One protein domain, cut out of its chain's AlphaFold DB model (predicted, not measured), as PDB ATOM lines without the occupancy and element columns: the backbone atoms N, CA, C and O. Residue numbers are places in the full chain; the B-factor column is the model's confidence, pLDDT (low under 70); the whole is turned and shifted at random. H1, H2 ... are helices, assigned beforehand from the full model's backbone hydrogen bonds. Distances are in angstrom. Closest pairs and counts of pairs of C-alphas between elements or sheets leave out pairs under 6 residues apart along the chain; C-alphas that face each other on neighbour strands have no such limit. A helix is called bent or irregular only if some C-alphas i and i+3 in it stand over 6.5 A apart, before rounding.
ATOM      1  N   ILE A  26     -43.584  21.694  25.232       92.44
ATOM      2  CA  ILE A  26     -44.478  22.640  25.942       92.44
ATOM      3  C   ILE A  26     -44.833  22.234  27.378       92.44
ATOM      4  O   ILE A  26     -45.229  23.071  28.183       92.44
ATOM      5  N   PHE A  27     -44.688  20.953  27.727       91.44
ATOM      6  CA  PHE A  27     -44.963  20.457  29.072       91.44
ATOM      7  C   PHE A  27     -43.723  20.377  29.966       91.44
ATOM      8  O   PHE A  27     -43.851  19.937  31.104       91.44
ATOM      9  N   ALA A  28     -42.544  20.807  29.505       90.75
ATOM     10  CA  ALA A  28     -41.284  20.702  30.249       90.75
ATOM     11  C   ALA A  28     -41.366  21.260  31.682       90.75
ATOM     12  O   ALA A  28     -40.851  20.632  32.603       90.75
ATOM     13  N   GLY A  29     -42.071  22.380  31.886       88.25
ATOM     14  CA  GLY A  29     -42.218  23.005  33.207       88.25
ATOM     15  C   GLY A  29     -43.064  22.211  34.211       88.25
ATOM     16  O   GLY A  29     -42.907  22.394  35.411       88.25
ATOM     17  N   SER A  30     -43.945  21.316  33.748       89.06
ATOM     18  CA  SER A  30     -44.818  20.500  34.617       89.06
ATOM     19  C   SER A  30     -44.544  18.996  34.538       89.06
ATOM     20  O   SER A  30     -44.981  18.233  35.398       89.06
ATOM     21  N   LYS A  31     -43.837  18.550  33.495       89.38
ATOM     22  CA  LYS A  31     -43.533  17.151  33.190       89.38
ATOM     23  C   LYS A  31     -42.072  17.052  32.737       89.38
ATOM     24  O   LYS A  31     -41.803  17.197  31.542       89.38
ATOM     25  N   PRO A  32     -41.130  16.733  33.644       89.38
ATOM     26  CA  PRO A  32     -39.709  16.600  33.306       89.38
ATOM     27  C   PRO A  32     -39.432  15.633  32.142       89.38
ATOM     28  O   PRO A  32     -38.552  15.878  31.319       89.38
ATOM     29  N   VAL A  33     -40.246  14.577  32.007       92.38
ATOM     30  CA  VAL A  33     -40.181  13.619  30.888       92.38
ATOM     31  C   VAL A  33     -40.352  14.273  29.513       92.38
ATOM     32  O   VAL A  33     -39.823  13.765  28.531       92.38
ATOM     33  N   SER A  34     -41.050  15.410  29.422       93.88
ATOM     34  CA  SER A  34     -41.222  16.139  28.162       93.88
ATOM     35  C   SER A  34     -39.909  16.766  27.696       93.88
ATOM     36  O   SER A  34     -39.587  16.681  26.515       93.88
ATOM     37  N   ALA A  35     -39.149  17.376  28.609       94.12
ATOM     38  CA  ALA A  35     -37.839  17.946  28.296       94.12
ATOM     39  C   ALA A  35     -36.818  16.843  27.994       94.12
ATOM     40  O   ALA A  35     -36.082  16.930  27.012       94.12
ATOM     41  N   MET A  36     -36.827  15.772  28.796       95.56
ATOM     42  CA  MET A  36     -35.950  14.621  28.585       95.56
ATOM     43  C   MET A  36     -36.217  13.947  27.236       95.56
ATOM     44  O   MET A  36     -35.282  13.635  26.506       95.56
ATOM     45  N   GLY A  37     -37.489  13.780  26.859       96.94
ATOM     46  CA  GLY A  37     -37.864  13.197  25.575       96.94
ATOM     47  C   GLY A  37     -37.322  13.979  24.380       96.94
ATOM     48  O   GLY A  37     -36.789  13.370  23.449       96.94
ATOM     49  N   ALA A  38     -37.388  15.310  24.450       97.88
ATOM     50  CA  ALA A  38     -36.823  16.202  23.447       97.88
ATOM     51  C   ALA A  38     -35.289  16.119  23.384       97.88
ATOM     52  O   ALA A  38     -34.717  15.949  22.306       97.88
ATOM     53  N   ALA A  39     -34.614  16.176  24.537       98.06
ATOM     54  CA  ALA A  39     -33.157  16.064  24.610       98.06
ATOM     55  C   ALA A  39     -32.652  14.717  24.064       98.06
ATOM     56  O   ALA A  39     -31.730  14.693  23.250       98.06
ATOM     57  N   THR A  40     -33.305  13.605  24.420       98.31
ATOM     58  CA  THR A  40     -32.990  12.282  23.861       98.31
ATOM     59  C   THR A  40     -33.231  12.233  22.357       98.31
ATOM     60  O   THR A  40     -32.423  11.651  21.642       98.31
ATOM     61  N   GLY A  41     -34.281  12.881  21.842       98.38
ATOM     62  CA  GLY A  41     -34.497  13.007  20.399       98.38
ATOM     63  C   GLY A  41     -33.306  13.664  19.701       98.38
ATOM     64  O   GLY A  41     -32.736  13.096  18.769       98.38
ATOM     65  N   LEU A  42     -32.857  14.817  20.202       98.56
ATOM     66  CA  LEU A  42     -31.681  15.508  19.664       98.56
ATOM     67  C   LEU A  42     -30.412  14.659  19.764       98.56
ATOM     68  O   LEU A  42     -29.640  14.607  18.807       98.56
ATOM     69  N   HIS A  43     -30.216  13.960  20.881       98.12
ATOM     70  CA  HIS A  43     -29.088  13.053  21.061       98.12
ATOM     71  C   HIS A  43     -29.097  11.906  20.049       98.12
ATOM     72  O   HIS A  43     -28.077  11.631  19.412       98.12
ATOM     73  N   VAL A  44     -30.254  11.268  19.855       98.31
ATOM     74  CA  VAL A  44     -30.408  10.173  18.897       98.31
ATOM     75  C   VAL A  44     -30.138  10.667  17.478       98.31
ATOM     76  O   VAL A  44     -29.379  10.039  16.744       98.31
ATOM     77  N   TYR A  45     -30.700  11.816  17.099       98.12
ATOM     78  CA  TYR A  45     -30.457  12.408  15.785       98.12
ATOM     79  C   TYR A  45     -28.975  12.716  15.557       98.12
ATOM     80  O   TYR A  45     -28.426  12.379  14.508       98.12
ATOM     81  N   GLN A  46     -28.319  13.333  16.538       96.69
ATOM     82  CA  GLN A  46     -26.930  13.763  16.410       96.69
ATOM     83  C   GLN A  46     -25.966  12.579  16.252       96.69
ATOM     84  O   GLN A  46     -25.002  12.687  15.498       96.69
ATOM     85  N   ASN A  47     -26.205  11.477  16.964       96.31
ATOM     86  CA  ASN A  47     -25.277  10.343  17.002       96.31
ATOM     87  C   ASN A  47     -25.628   9.228  16.009       96.31
ATOM     88  O   ASN A  47     -24.738   8.508  15.564       96.31
ATOM     89  N   PHE A  48     -26.905   9.084  15.646       97.00
ATOM     90  CA  PHE A  48     -27.400   7.950  14.856       97.00
ATOM     91  C   PHE A  48     -28.220   8.367  13.623       97.00
ATOM     92  O   PHE A  48     -28.654   7.518  12.846       97.00
ATOM     93  N   GLY A  49     -28.424   9.668  13.408       97.25
ATOM     94  CA  GLY A  49     -29.040  10.212  12.202       97.25
ATOM     95  C   GLY A  49     -30.572  10.187  12.175       97.25
ATOM     96  O   GLY A  49     -31.263   9.863  13.144       97.25
ATOM     97  N   ALA A  50     -31.123  10.582  11.023       96.62
ATOM     98  CA  ALA A  50     -32.554  10.843  10.854       96.62
ATOM     99  C   ALA A  50     -33.438   9.596  11.008       96.62
ATOM    100  O   ALA A  50     -34.528   9.685  11.569       96.62
ATOM    101  N   GLU A  51     -32.995   8.436  10.521       95.81
ATOM    102  CA  GLU A  51     -33.774   7.197  10.621       95.81
ATOM    103  C   GLU A  51     -33.918   6.740  12.078       95.81
ATOM    104  O   GLU A  51     -35.025   6.443  12.533       95.81
ATOM    105  N   ALA A  52     -32.819   6.783  12.836       97.50
ATOM    106  CA  ALA A  52     -32.812   6.492  14.264       97.50
ATOM    107  C   ALA A  52     -33.718   7.453  15.045       97.50
ATOM    108  O   ALA A  52     -34.537   7.011  15.853       97.50
ATOM    109  N   TYR A  53     -33.633   8.756  14.746       97.94
ATOM    110  CA  TYR A  53     -34.515   9.765  15.333       97.94
ATOM    111  C   TYR A  53     -35.989   9.449  15.073       97.94
ATOM    112  O   TYR A  53     -36.790   9.431  16.006       97.94
ATOM    113  N   ARG A  54     -36.353   9.148  13.819       95.88
ATOM    114  CA  ARG A  54     -37.736   8.817  13.447       95.88
ATOM    115  C   ARG A  54     -38.238   7.580  14.179       95.88
ATOM    116  O   ARG A  54     -39.349   7.601  14.702       95.88
ATOM    117  N   LYS A  55     -37.424   6.523  14.267       95.62
ATOM    118  CA  LYS A  55     -37.762   5.310  15.027       95.62
ATOM    119  C   LYS A  55     -38.043   5.641  16.495       95.62
ATOM    120  O   LYS A  55     -39.090   5.259  17.015       95.62
ATOM    121  N   TYR A  56     -37.139   6.376  17.143       97.69
ATOM    122  CA  TYR A  56     -37.301   6.822  18.527       97.69
ATOM    123  C   TYR A  56     -38.571   7.667  18.717       97.69
ATOM    124  O   TYR A  56     -39.414   7.332  19.549       97.69
ATOM    125  N   HIS A  57     -38.742   8.716  17.908       96.56
ATOM    126  CA  HIS A  57     -39.890   9.616  17.960       96.56
ATOM    127  C   HIS A  57     -41.210   8.850  17.802       96.56
ATOM    128  O   HIS A  57     -42.144   9.035  18.582       96.56
ATOM    129  N   ASN A  58     -41.288   7.943  16.824       95.38
ATOM    130  CA  ASN A  58     -42.518   7.214  16.531       95.38
ATOM    131  C   ASN A  58     -42.894   6.250  17.665       95.38
ATOM    132  O   ASN A  58     -44.072   6.164  18.025       95.38
ATOM    133  N   ASN A  59     -41.905   5.597  18.280       95.25
ATOM    134  CA  ASN A  59     -42.113   4.764  19.462       95.25
ATOM    135  C   ASN A  59     -42.564   5.594  20.670       95.25
ATOM    136  O   ASN A  59     -43.542   5.235  21.328       95.25
ATOM    137  N   LEU A  60     -41.907   6.730  20.930       95.25
ATOM    138  CA  LEU A  60     -42.274   7.630  22.021       95.25
ATOM    139  C   LEU A  60     -43.703   8.151  21.869       95.25
ATOM    140  O   LEU A  60     -44.482   8.073  22.815       95.25
ATOM    141  N   MET A  61     -44.081   8.619  20.679       93.38
ATOM    142  CA  MET A  61     -45.431   9.127  20.422       93.38
ATOM    143  C   MET A  61     -46.499   8.033  20.509       93.38
ATOM    144  O   MET A  61     -47.612   8.293  20.971       93.38
ATOM    145  N   ALA A  62     -46.188   6.801  20.091       91.75
ATOM    146  CA  ALA A  62     -47.102   5.672  20.245       91.75
ATOM    147  C   ALA A  62     -47.388   5.378  21.722       91.75
ATOM    148  O   ALA A  62     -48.549   5.252  22.109       91.75
ATOM    149  N   VAL A  63     -46.342   5.334  22.544       90.31
ATOM    150  CA  VAL A  63     -46.459   5.019  23.967       90.31
ATOM    151  C   VAL A  63     -47.078   6.176  24.756       90.31
ATOM    152  O   VAL A  63     -47.994   5.957  25.550       90.31
ATOM    153  N   ALA A  64     -46.667   7.417  24.489       87.69
ATOM    154  CA  ALA A  64     -47.264   8.606  25.093       87.69
ATOM    155  C   ALA A  64     -48.773   8.698  24.808       87.69
ATOM    156  O   ALA A  64     -49.550   9.041  25.699       87.69
ATOM    157  N   HIS A  65     -49.207   8.331  23.595       86.94
ATOM    158  CA  HIS A  65     -50.628   8.262  23.259       86.94
ATOM    159  C   HIS A  65     -51.375   7.237  24.122       86.94
ATOM    160  O   HIS A  65     -52.413   7.580  24.680       86.94
ATOM    161  N   THR A  66     -50.834   6.025  24.292       87.31
ATOM    162  CA  THR A  66     -51.424   4.989  25.159       87.31
ATOM    163  C   THR A  66     -51.585   5.466  26.604       87.31
ATOM    164  O   THR A  66     -52.620   5.219  27.231       87.31
ATOM    165  N   PHE A  67     -50.596   6.182  27.144       84.81
ATOM    166  CA  PHE A  67     -50.685   6.739  28.497       84.81
ATOM    167  C   PHE A  67     -51.722   7.850  28.610       84.81
ATOM    168  O   PHE A  67     -52.544   7.837  29.524       84.81
ATOM    169  N   MET A  68     -51.771   8.743  27.624       82.38
ATOM    170  CA  MET A  68     -52.793   9.782  27.560       82.38
ATOM    171  C   MET A  68     -54.212   9.192  27.504       82.38
ATOM    172  O   MET A  68     -55.094   9.670  28.210       82.38
ATOM    173  N   THR A  69     -54.442   8.134  26.717       86.25
ATOM    174  CA  THR A  69     -55.771   7.501  26.601       86.25
ATOM    175  C   THR A  69     -56.157   6.660  27.813       86.25
ATOM    176  O   THR A  69     -57.339   6.530  28.103       86.25
ATOM    177  N   SER A  70     -55.182   6.094  28.528       87.44
ATOM    178  CA  SER A  70     -55.422   5.321  29.758       87.44
ATOM    179  C   SER A  70     -55.537   6.192  31.013       87.44
ATOM    180  O   SER A  70     -55.723   5.657  32.101       87.44
ATOM    181  N   GLN A  71     -55.398   7.518  30.881       80.31
ATOM    182  CA  GLN A  71     -55.360   8.484  31.989       80.31
ATOM    183  C   GLN A  71     -54.279   8.192  33.046       80.31
ATOM    184  O   GLN A  71     -54.283   8.779  34.131       80.31
ATOM    185  N   ARG A  72     -53.303   7.332  32.729       86.69
ATOM    186  CA  ARG A  72     -52.140   7.093  33.580       86.69
ATOM    187  C   ARG A  72     -51.065   8.129  33.274       86.69
ATOM    188  O   ARG A  72     -50.797   8.456  32.119       86.69
ATOM    189  N   LYS A  73     -50.399   8.620  34.316       85.75
ATOM    190  CA  LYS A  73     -49.203   9.454  34.159       85.75
ATOM    191  C   LYS A  73     -48.095   8.671  33.447       85.75
ATOM    192  O   LYS A  73     -47.869   7.500  33.747       85.75
ATOM    193  N   PHE A  74     -47.425   9.340  32.513       90.12
ATOM    194  CA  PHE A  74     -46.227   8.836  31.853       90.12
ATOM    195  C   PHE A  74     -45.009   9.238  32.686       90.12
ATOM    196  O   PHE A  74     -44.686  10.426  32.763       90.12
ATOM    197  N   GLU A  75     -44.400   8.262  33.353       90.38
ATOM    198  CA  GLU A  75     -43.330   8.473  34.331       90.38
ATOM    199  C   GLU A  75     -41.941   8.251  33.709       90.38
ATOM    200  O   GLU A  75     -41.798   7.735  32.597       90.38
ATOM    201  N   LEU A  76     -40.883   8.614  34.440       90.50
ATOM    202  CA  LEU A  76     -39.503   8.474  33.960       90.50
ATOM    203  C   LEU A  76     -39.111   7.012  33.671       90.50
ATOM    204  O   LEU A  76     -38.385   6.744  32.719       90.50
ATOM    205  N   THR A  77     -39.614   6.055  34.451       91.94
ATOM    206  CA  THR A  77     -39.376   4.618  34.227       91.94
ATOM    207  C   THR A  77     -39.996   4.131  32.919       91.94
ATOM    208  O   THR A  77     -39.395   3.332  32.198       91.94
ATOM    209  N   ASP A  78     -41.180   4.646  32.578       93.19
ATOM    210  CA  ASP A  78     -41.844   4.342  31.312       93.19
ATOM    211  C   ASP A  78     -41.050   4.922  30.148       93.19
ATOM    212  O   ASP A  78     -40.803   4.237  29.157       93.19
ATOM    213  N   PHE A  79     -40.604   6.170  30.295       94.62
ATOM    214  CA  PHE A  79     -39.743   6.827  29.326       94.62
ATOM    215  C   PHE A  79     -38.460   6.028  29.061       94.62
ATOM    216  O   PHE A  79     -38.182   5.699  27.909       94.62
ATOM    217  N   ASN A  80     -37.729   5.643  30.109       94.00
ATOM    218  CA  ASN A  80     -36.501   4.856  29.974       94.00
ATOM    219  C   ASN A  80     -36.765   3.517  29.272       94.00
ATOM    220  O   ASN A  80     -36.040   3.158  28.348       94.00
ATOM    221  N   THR A  81     -37.870   2.842  29.605       94.50
ATOM    222  CA  THR A  81     -38.280   1.601  28.927       94.50
ATOM    223  C   THR A  81     -38.482   1.812  27.419       94.50
ATOM    224  O   THR A  81     -38.113   0.957  26.613       94.50
ATOM    225  N   VAL A  82     -39.074   2.938  27.005       94.62
ATOM    226  CA  VAL A  82     -39.265   3.267  25.580       94.62
ATOM    227  C   VAL A  82     -37.939   3.541  24.880       94.62
ATOM    228  O   VAL A  82     -37.740   3.089  23.749       94.62
ATOM    229  N   VAL A  83     -37.049   4.283  25.536       95.75
ATOM    230  CA  VAL A  83     -35.717   4.617  25.023       95.75
ATOM    231  C   VAL A  83     -34.909   3.337  24.788       95.75
ATOM    232  O   VAL A  83     -34.448   3.103  23.669       95.75
ATOM    233  N   GLU A  84     -34.855   2.456  25.789       95.44
ATOM    234  CA  GLU A  84     -34.166   1.163  25.717       95.44
ATOM    235  C   GLU A  84     -34.746   0.266  24.619       95.44
ATOM    236  O   GLU A  84     -34.012  -0.217  23.757       95.44
ATOM    237  N   LYS A  85     -36.077   0.100  24.565       93.88
ATOM    238  CA  LYS A  85     -36.742  -0.693  23.511       93.88
ATOM    239  C   LYS A  85     -36.547  -0.118  22.110       93.88
ATOM    240  O   LYS A  85     -36.633  -0.847  21.123       93.88
ATOM    241  N   SER A  86     -36.289   1.183  22.002       93.31
ATOM    242  CA  SER A  86     -35.953   1.819  20.726       93.31
ATOM    243  C   SER A  86     -34.505   1.545  20.296       93.31
ATOM    244  O   SER A  86     -34.195   1.711  19.112       93.31
ATOM    245  N   GLY A  87     -33.669   1.028  21.204       94.69
ATOM    246  CA  GLY A  87     -32.259   0.705  20.991       94.69
ATOM    247  C   GLY A  87     -31.309   1.838  21.376       94.69
ATOM    248  O   GLY A  87     -30.204   1.897  20.846       94.69
ATOM    249  N   PHE A  88     -31.742   2.756  22.244       95.88
ATOM    250  CA  PHE A  88     -30.984   3.951  22.617       95.88
ATOM    251  C   PHE A  88     -30.849   4.073  24.139       95.88
ATOM    252  O   PHE A  88     -31.404   3.277  24.893       95.88
ATOM    253  N   ASN A  89     -30.119   5.093  24.584       91.50
ATOM    254  CA  ASN A  89     -30.078   5.541  25.973       91.50
ATOM    255  C   ASN A  89     -30.350   7.057  26.035       91.50
ATOM    256  O   ASN A  89     -30.336   7.744  25.012       91.50
ATOM    257  N   SER A  90     -30.633   7.561  27.232       91.62
ATOM    258  CA  SER A  90     -30.894   8.977  27.522       91.62
ATOM    259  C   SER A  90     -29.800   9.592  28.403       91.62
ATOM    260  O   SER A  90     -30.070  10.473  29.217       91.62
ATOM    261  N   THR A  91     -28.563   9.109  28.268       92.88
ATOM    262  CA  THR A  91     -27.421   9.583  29.054       92.88
ATOM    263  C   THR A  91     -26.602  10.558  28.226       92.88
ATOM    264  O   THR A  91     -26.183  10.244  27.115       92.88
ATOM    265  N   PHE A  92     -26.338  11.739  28.782       93.44
ATOM    266  CA  PHE A  92     -25.612  12.808  28.099       93.44
ATOM    267  C   PHE A  92     -24.474  13.315  28.978       93.44
ATOM    268  O   PHE A  92     -24.600  13.367  30.202       93.44
ATOM    269  N   SER A  93     -23.386  13.759  28.355       96.88
ATOM    270  CA  SER A  93     -22.418  14.633  29.023       96.88
ATOM    271  C   SER A  93     -23.027  16.011  29.316       96.88
ATOM    272  O   SER A  93     -23.953  16.450  28.629       96.88
ATOM    273  N   ASP A  94     -22.452  16.762  30.259       97.25
ATOM    274  CA  ASP A  94     -22.883  18.144  30.540       97.25
ATOM    275  C   ASP A  94     -22.819  19.038  29.293       97.25
ATOM    276  O   ASP A  94     -23.688  19.877  29.051       97.25
ATOM    277  N   ARG A  95     -21.814  18.817  28.435       97.50
ATOM    278  CA  ARG A  95     -21.679  19.533  27.160       97.50
ATOM    279  C   ARG A  95     -22.834  19.226  26.206       97.50
ATOM    280  O   ARG A  95     -23.302  20.118  25.502       97.50
ATOM    281  N   GLU A  96     -23.250  17.968  26.111       97.56
ATOM    282  CA  GLU A  96     -24.397  17.569  25.291       97.56
ATOM    283  C   GLU A  96     -25.697  18.123  25.855       97.56
ATOM    284  O   GLU A  96     -26.459  18.726  25.104       97.56
ATOM    285  N   LYS A  97     -25.894  18.028  27.172       96.50
ATOM    286  CA  LYS A  97     -27.055  18.597  27.852       96.50
ATOM    287  C   LYS A  97     -27.212  20.091  27.554       96.50
ATOM    288  O   LYS A  97     -28.241  20.485  27.010       96.50
ATOM    289  N   ASN A  98     -26.165  20.891  27.775       97.81
ATOM    290  CA  ASN A  98     -26.183  22.333  27.485       97.81
ATOM    291  C   ASN A  98     -26.502  22.624  26.009       97.81
ATOM    292  O   ASN A  98     -27.220  23.567  25.679       97.81
ATOM    293  N   ARG A  99     -25.983  21.806  25.089       98.12
ATOM    294  CA  ARG A  99     -26.259  21.949  23.655       98.12
ATOM    295  C   ARG A  99     -27.726  21.683  23.329       98.12
ATOM    296  O   ARG A  99     -28.313  22.441  22.561       98.12
ATOM    297  N   TYR A 100     -28.308  20.624  23.886       98.06
ATOM    298  CA  TYR A 100     -29.710  20.277  23.657       98.06
ATOM    299  C   TYR A 100     -30.646  21.309  24.276       98.06
ATOM    300  O   TYR A 100     -31.592  21.728  23.616       98.06
ATOM    301  N   GLU A 101     -30.336  21.791  25.479       96.88
ATOM    302  CA  GLU A 101     -31.066  22.886  26.126       96.88
ATOM    303  C   GLU A 101     -31.048  24.157  25.270       96.88
ATOM    304  O   GLU A 101     -32.102  24.748  25.044       96.88
ATOM    305  N   ASN A 102     -29.900  24.527  24.692       98.19
ATOM    306  CA  ASN A 102     -29.806  25.678  23.790       98.19
ATOM    307  C   ASN A 102     -30.654  25.508  22.517       98.19
ATOM    308  O   ASN A 102     -31.341  26.443  22.106       98.19
ATOM    309  N   VAL A 103     -30.639  24.322  21.894       98.31
ATOM    310  CA  VAL A 103     -31.468  24.035  20.708       98.31
ATOM    311  C   VAL A 103     -32.956  24.097  21.051       98.31
ATOM    312  O   VAL A 103     -33.731  24.706  20.314       98.31
ATOM    313  N   ILE A 104     -33.357  23.490  22.170       98.06
ATOM    314  CA  ILE A 104     -34.745  23.492  22.639       98.06
ATOM    315  C   ILE A 104     -35.185  24.923  22.956       98.06
ATOM    316  O   ILE A 104     -36.213  25.356  22.449       98.06
ATOM    317  N   SER A 105     -34.395  25.685  23.716       97.25
ATOM    318  CA  SER A 105     -34.699  27.082  24.044       97.25
ATOM    319  C   SER A 105     -34.837  27.945  22.790       97.25
ATOM    320  O   SER A 105     -35.773  28.732  22.693       97.25
ATOM    321  N   GLY A 106     -33.952  27.775  21.802       98.12
ATOM    322  CA  GLY A 106     -34.049  28.491  20.530       98.12
ATOM    323  C   GLY A 106     -35.319  28.146  19.747       98.12
ATOM    324  O   GLY A 106     -35.965  29.035  19.195       98.12
ATOM    325  N   ASN A 107     -35.728  26.872  19.734       97.56
ATOM    326  CA  ASN A 107     -36.996  26.467  19.123       97.56
ATOM    327  C   ASN A 107     -38.205  27.041  19.878       97.56
ATOM    328  O   ASN A 107     -39.149  27.488  19.230       97.56
ATOM    329  N   MET A 108     -38.174  27.043  21.217       96.06
ATOM    330  CA  MET A 108     -39.236  27.605  22.061       96.06
ATOM    331  C   MET A 108     -39.420  29.102  21.788       96.06
ATOM    332  O   MET A 108     -40.519  29.520  21.436       96.06
ATOM    333  N   GLN A 109     -38.331  29.879  21.816       97.00
ATOM    334  CA  GLN A 109     -38.341  31.315  21.511       97.00
ATOM    335  C   GLN A 109     -38.842  31.607  20.092       97.00
ATOM    336  O   GLN A 109     -39.630  32.527  19.883       97.00
ATOM    337  N   LEU A 110     -38.411  30.814  19.101       95.56
ATOM    338  CA  LEU A 110     -38.899  30.958  17.731       95.56
ATOM    339  C   LEU A 110     -40.404  30.680  17.642       95.56
ATOM    340  O   LEU A 110     -41.120  31.426  16.981       95.56
ATOM    341  N   GLY A 111     -40.891  29.619  18.288       94.81
ATOM    342  CA  GLY A 111     -42.318  29.307  18.290       94.81
ATOM    343  C   GLY A 111     -43.146  30.392  18.972       94.81
ATOM    344  O   GLY A 111     -44.163  30.793  18.419       94.81
ATOM    345  N   GLU A 112     -42.680  30.934  20.099       93.75
ATOM    346  CA  GLU A 112     -43.307  32.080  20.769       93.75
ATOM    347  C   GLU A 112     -43.379  33.307  19.850       93.75
ATOM    348  O   GLU A 112     -44.451  33.888  19.685       93.75
ATOM    349  N   ALA A 113     -42.274  33.655  19.180       95.25
ATOM    350  CA  ALA A 113     -42.228  34.768  18.229       95.25
ATOM    351  C   ALA A 113     -43.169  34.573  17.024       95.25
ATOM    352  O   ALA A 113     -43.661  35.546  16.455       95.25
ATOM    353  N   LEU A 114     -43.434  33.321  16.643       92.00
ATOM    354  CA  LEU A 114     -44.381  32.949  15.590       92.00
ATOM    355  C   LEU A 114     -45.826  32.781  16.099       92.00
ATOM    356  O   LEU A 114     -46.708  32.451  15.308       92.00
ATOM    357  N   GLY A 115     -46.086  32.987  17.395       92.06
ATOM    358  CA  GLY A 115     -47.410  32.814  17.996       92.06
ATOM    359  C   GLY A 115     -47.863  31.353  18.116       92.06
ATOM    360  O   GLY A 115     -49.061  31.081  18.182       92.06
ATOM    361  N   ILE A 116     -46.933  30.395  18.128       93.38
ATOM    362  CA  ILE A 116     -47.221  28.966  18.300       93.38
ATOM    363  C   ILE A 116     -47.467  28.683  19.781       93.38
ATOM    364  O   ILE A 116     -46.548  28.686  20.595       93.38
TER     365      ILE A 116
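This is residues 26 to 116 of the 157 residues of the protein "DSBA domain-containing protein" of Escherichia coli (UniProt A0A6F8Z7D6). H1 folds back on itself as two arms side by side, H1a and H1b, and H2 folds back along H1b; H3 crosses H1a on the side away from H2, and residues 109 to 115 stick out. The 91 printed residues include three named helices, H1 to H3, and no named strand: all helix. The whole is compact, with a radius of gyration of the C-alphas of 13.3 A and spans of 34 by 30 by 23 A.

Look first at H1, residues 32 to 69, assigned as one helix by its hydrogen bonds but bent: C-alphas 47 and 50 are 9.5 A apart. Its arms, H1a, residues 32 to 47, and H1b, residues 50 to 69, touch through residues 52 to 60 alone of H1b, opposite ways at a shallow tilt of 18 degrees; closest are C-alphas Tyr 45 and Tyr 53, 4.9 A. H2, residues 76 to 86, makes a helical hairpin with H1b, touching its residues 55 to 63 alone; C-alphas Tyr 56 and Ser 86 are closest, 5.6 A. H3, residues 94 to 113, touches H1a with residues 96 to 104 alone, only just about perpendicular at 70.1 degrees; C-alphas Ala 39 and Tyr 100 are closest, 5.5 A. In H1a, H1b, H2 and H3 every O i to N i+4 pair is within hydrogen-bond range.

Find C-alpha 32 at (-39.709, 16.600, 33.306), where H1a begins; H1b spans 28.3 A, and so does H3, ending at C-alpha 113 (-42.228, 34.768, 18.229).

The printed part has no cut, both links are short, and no printed residue is under 70 in pLDDT.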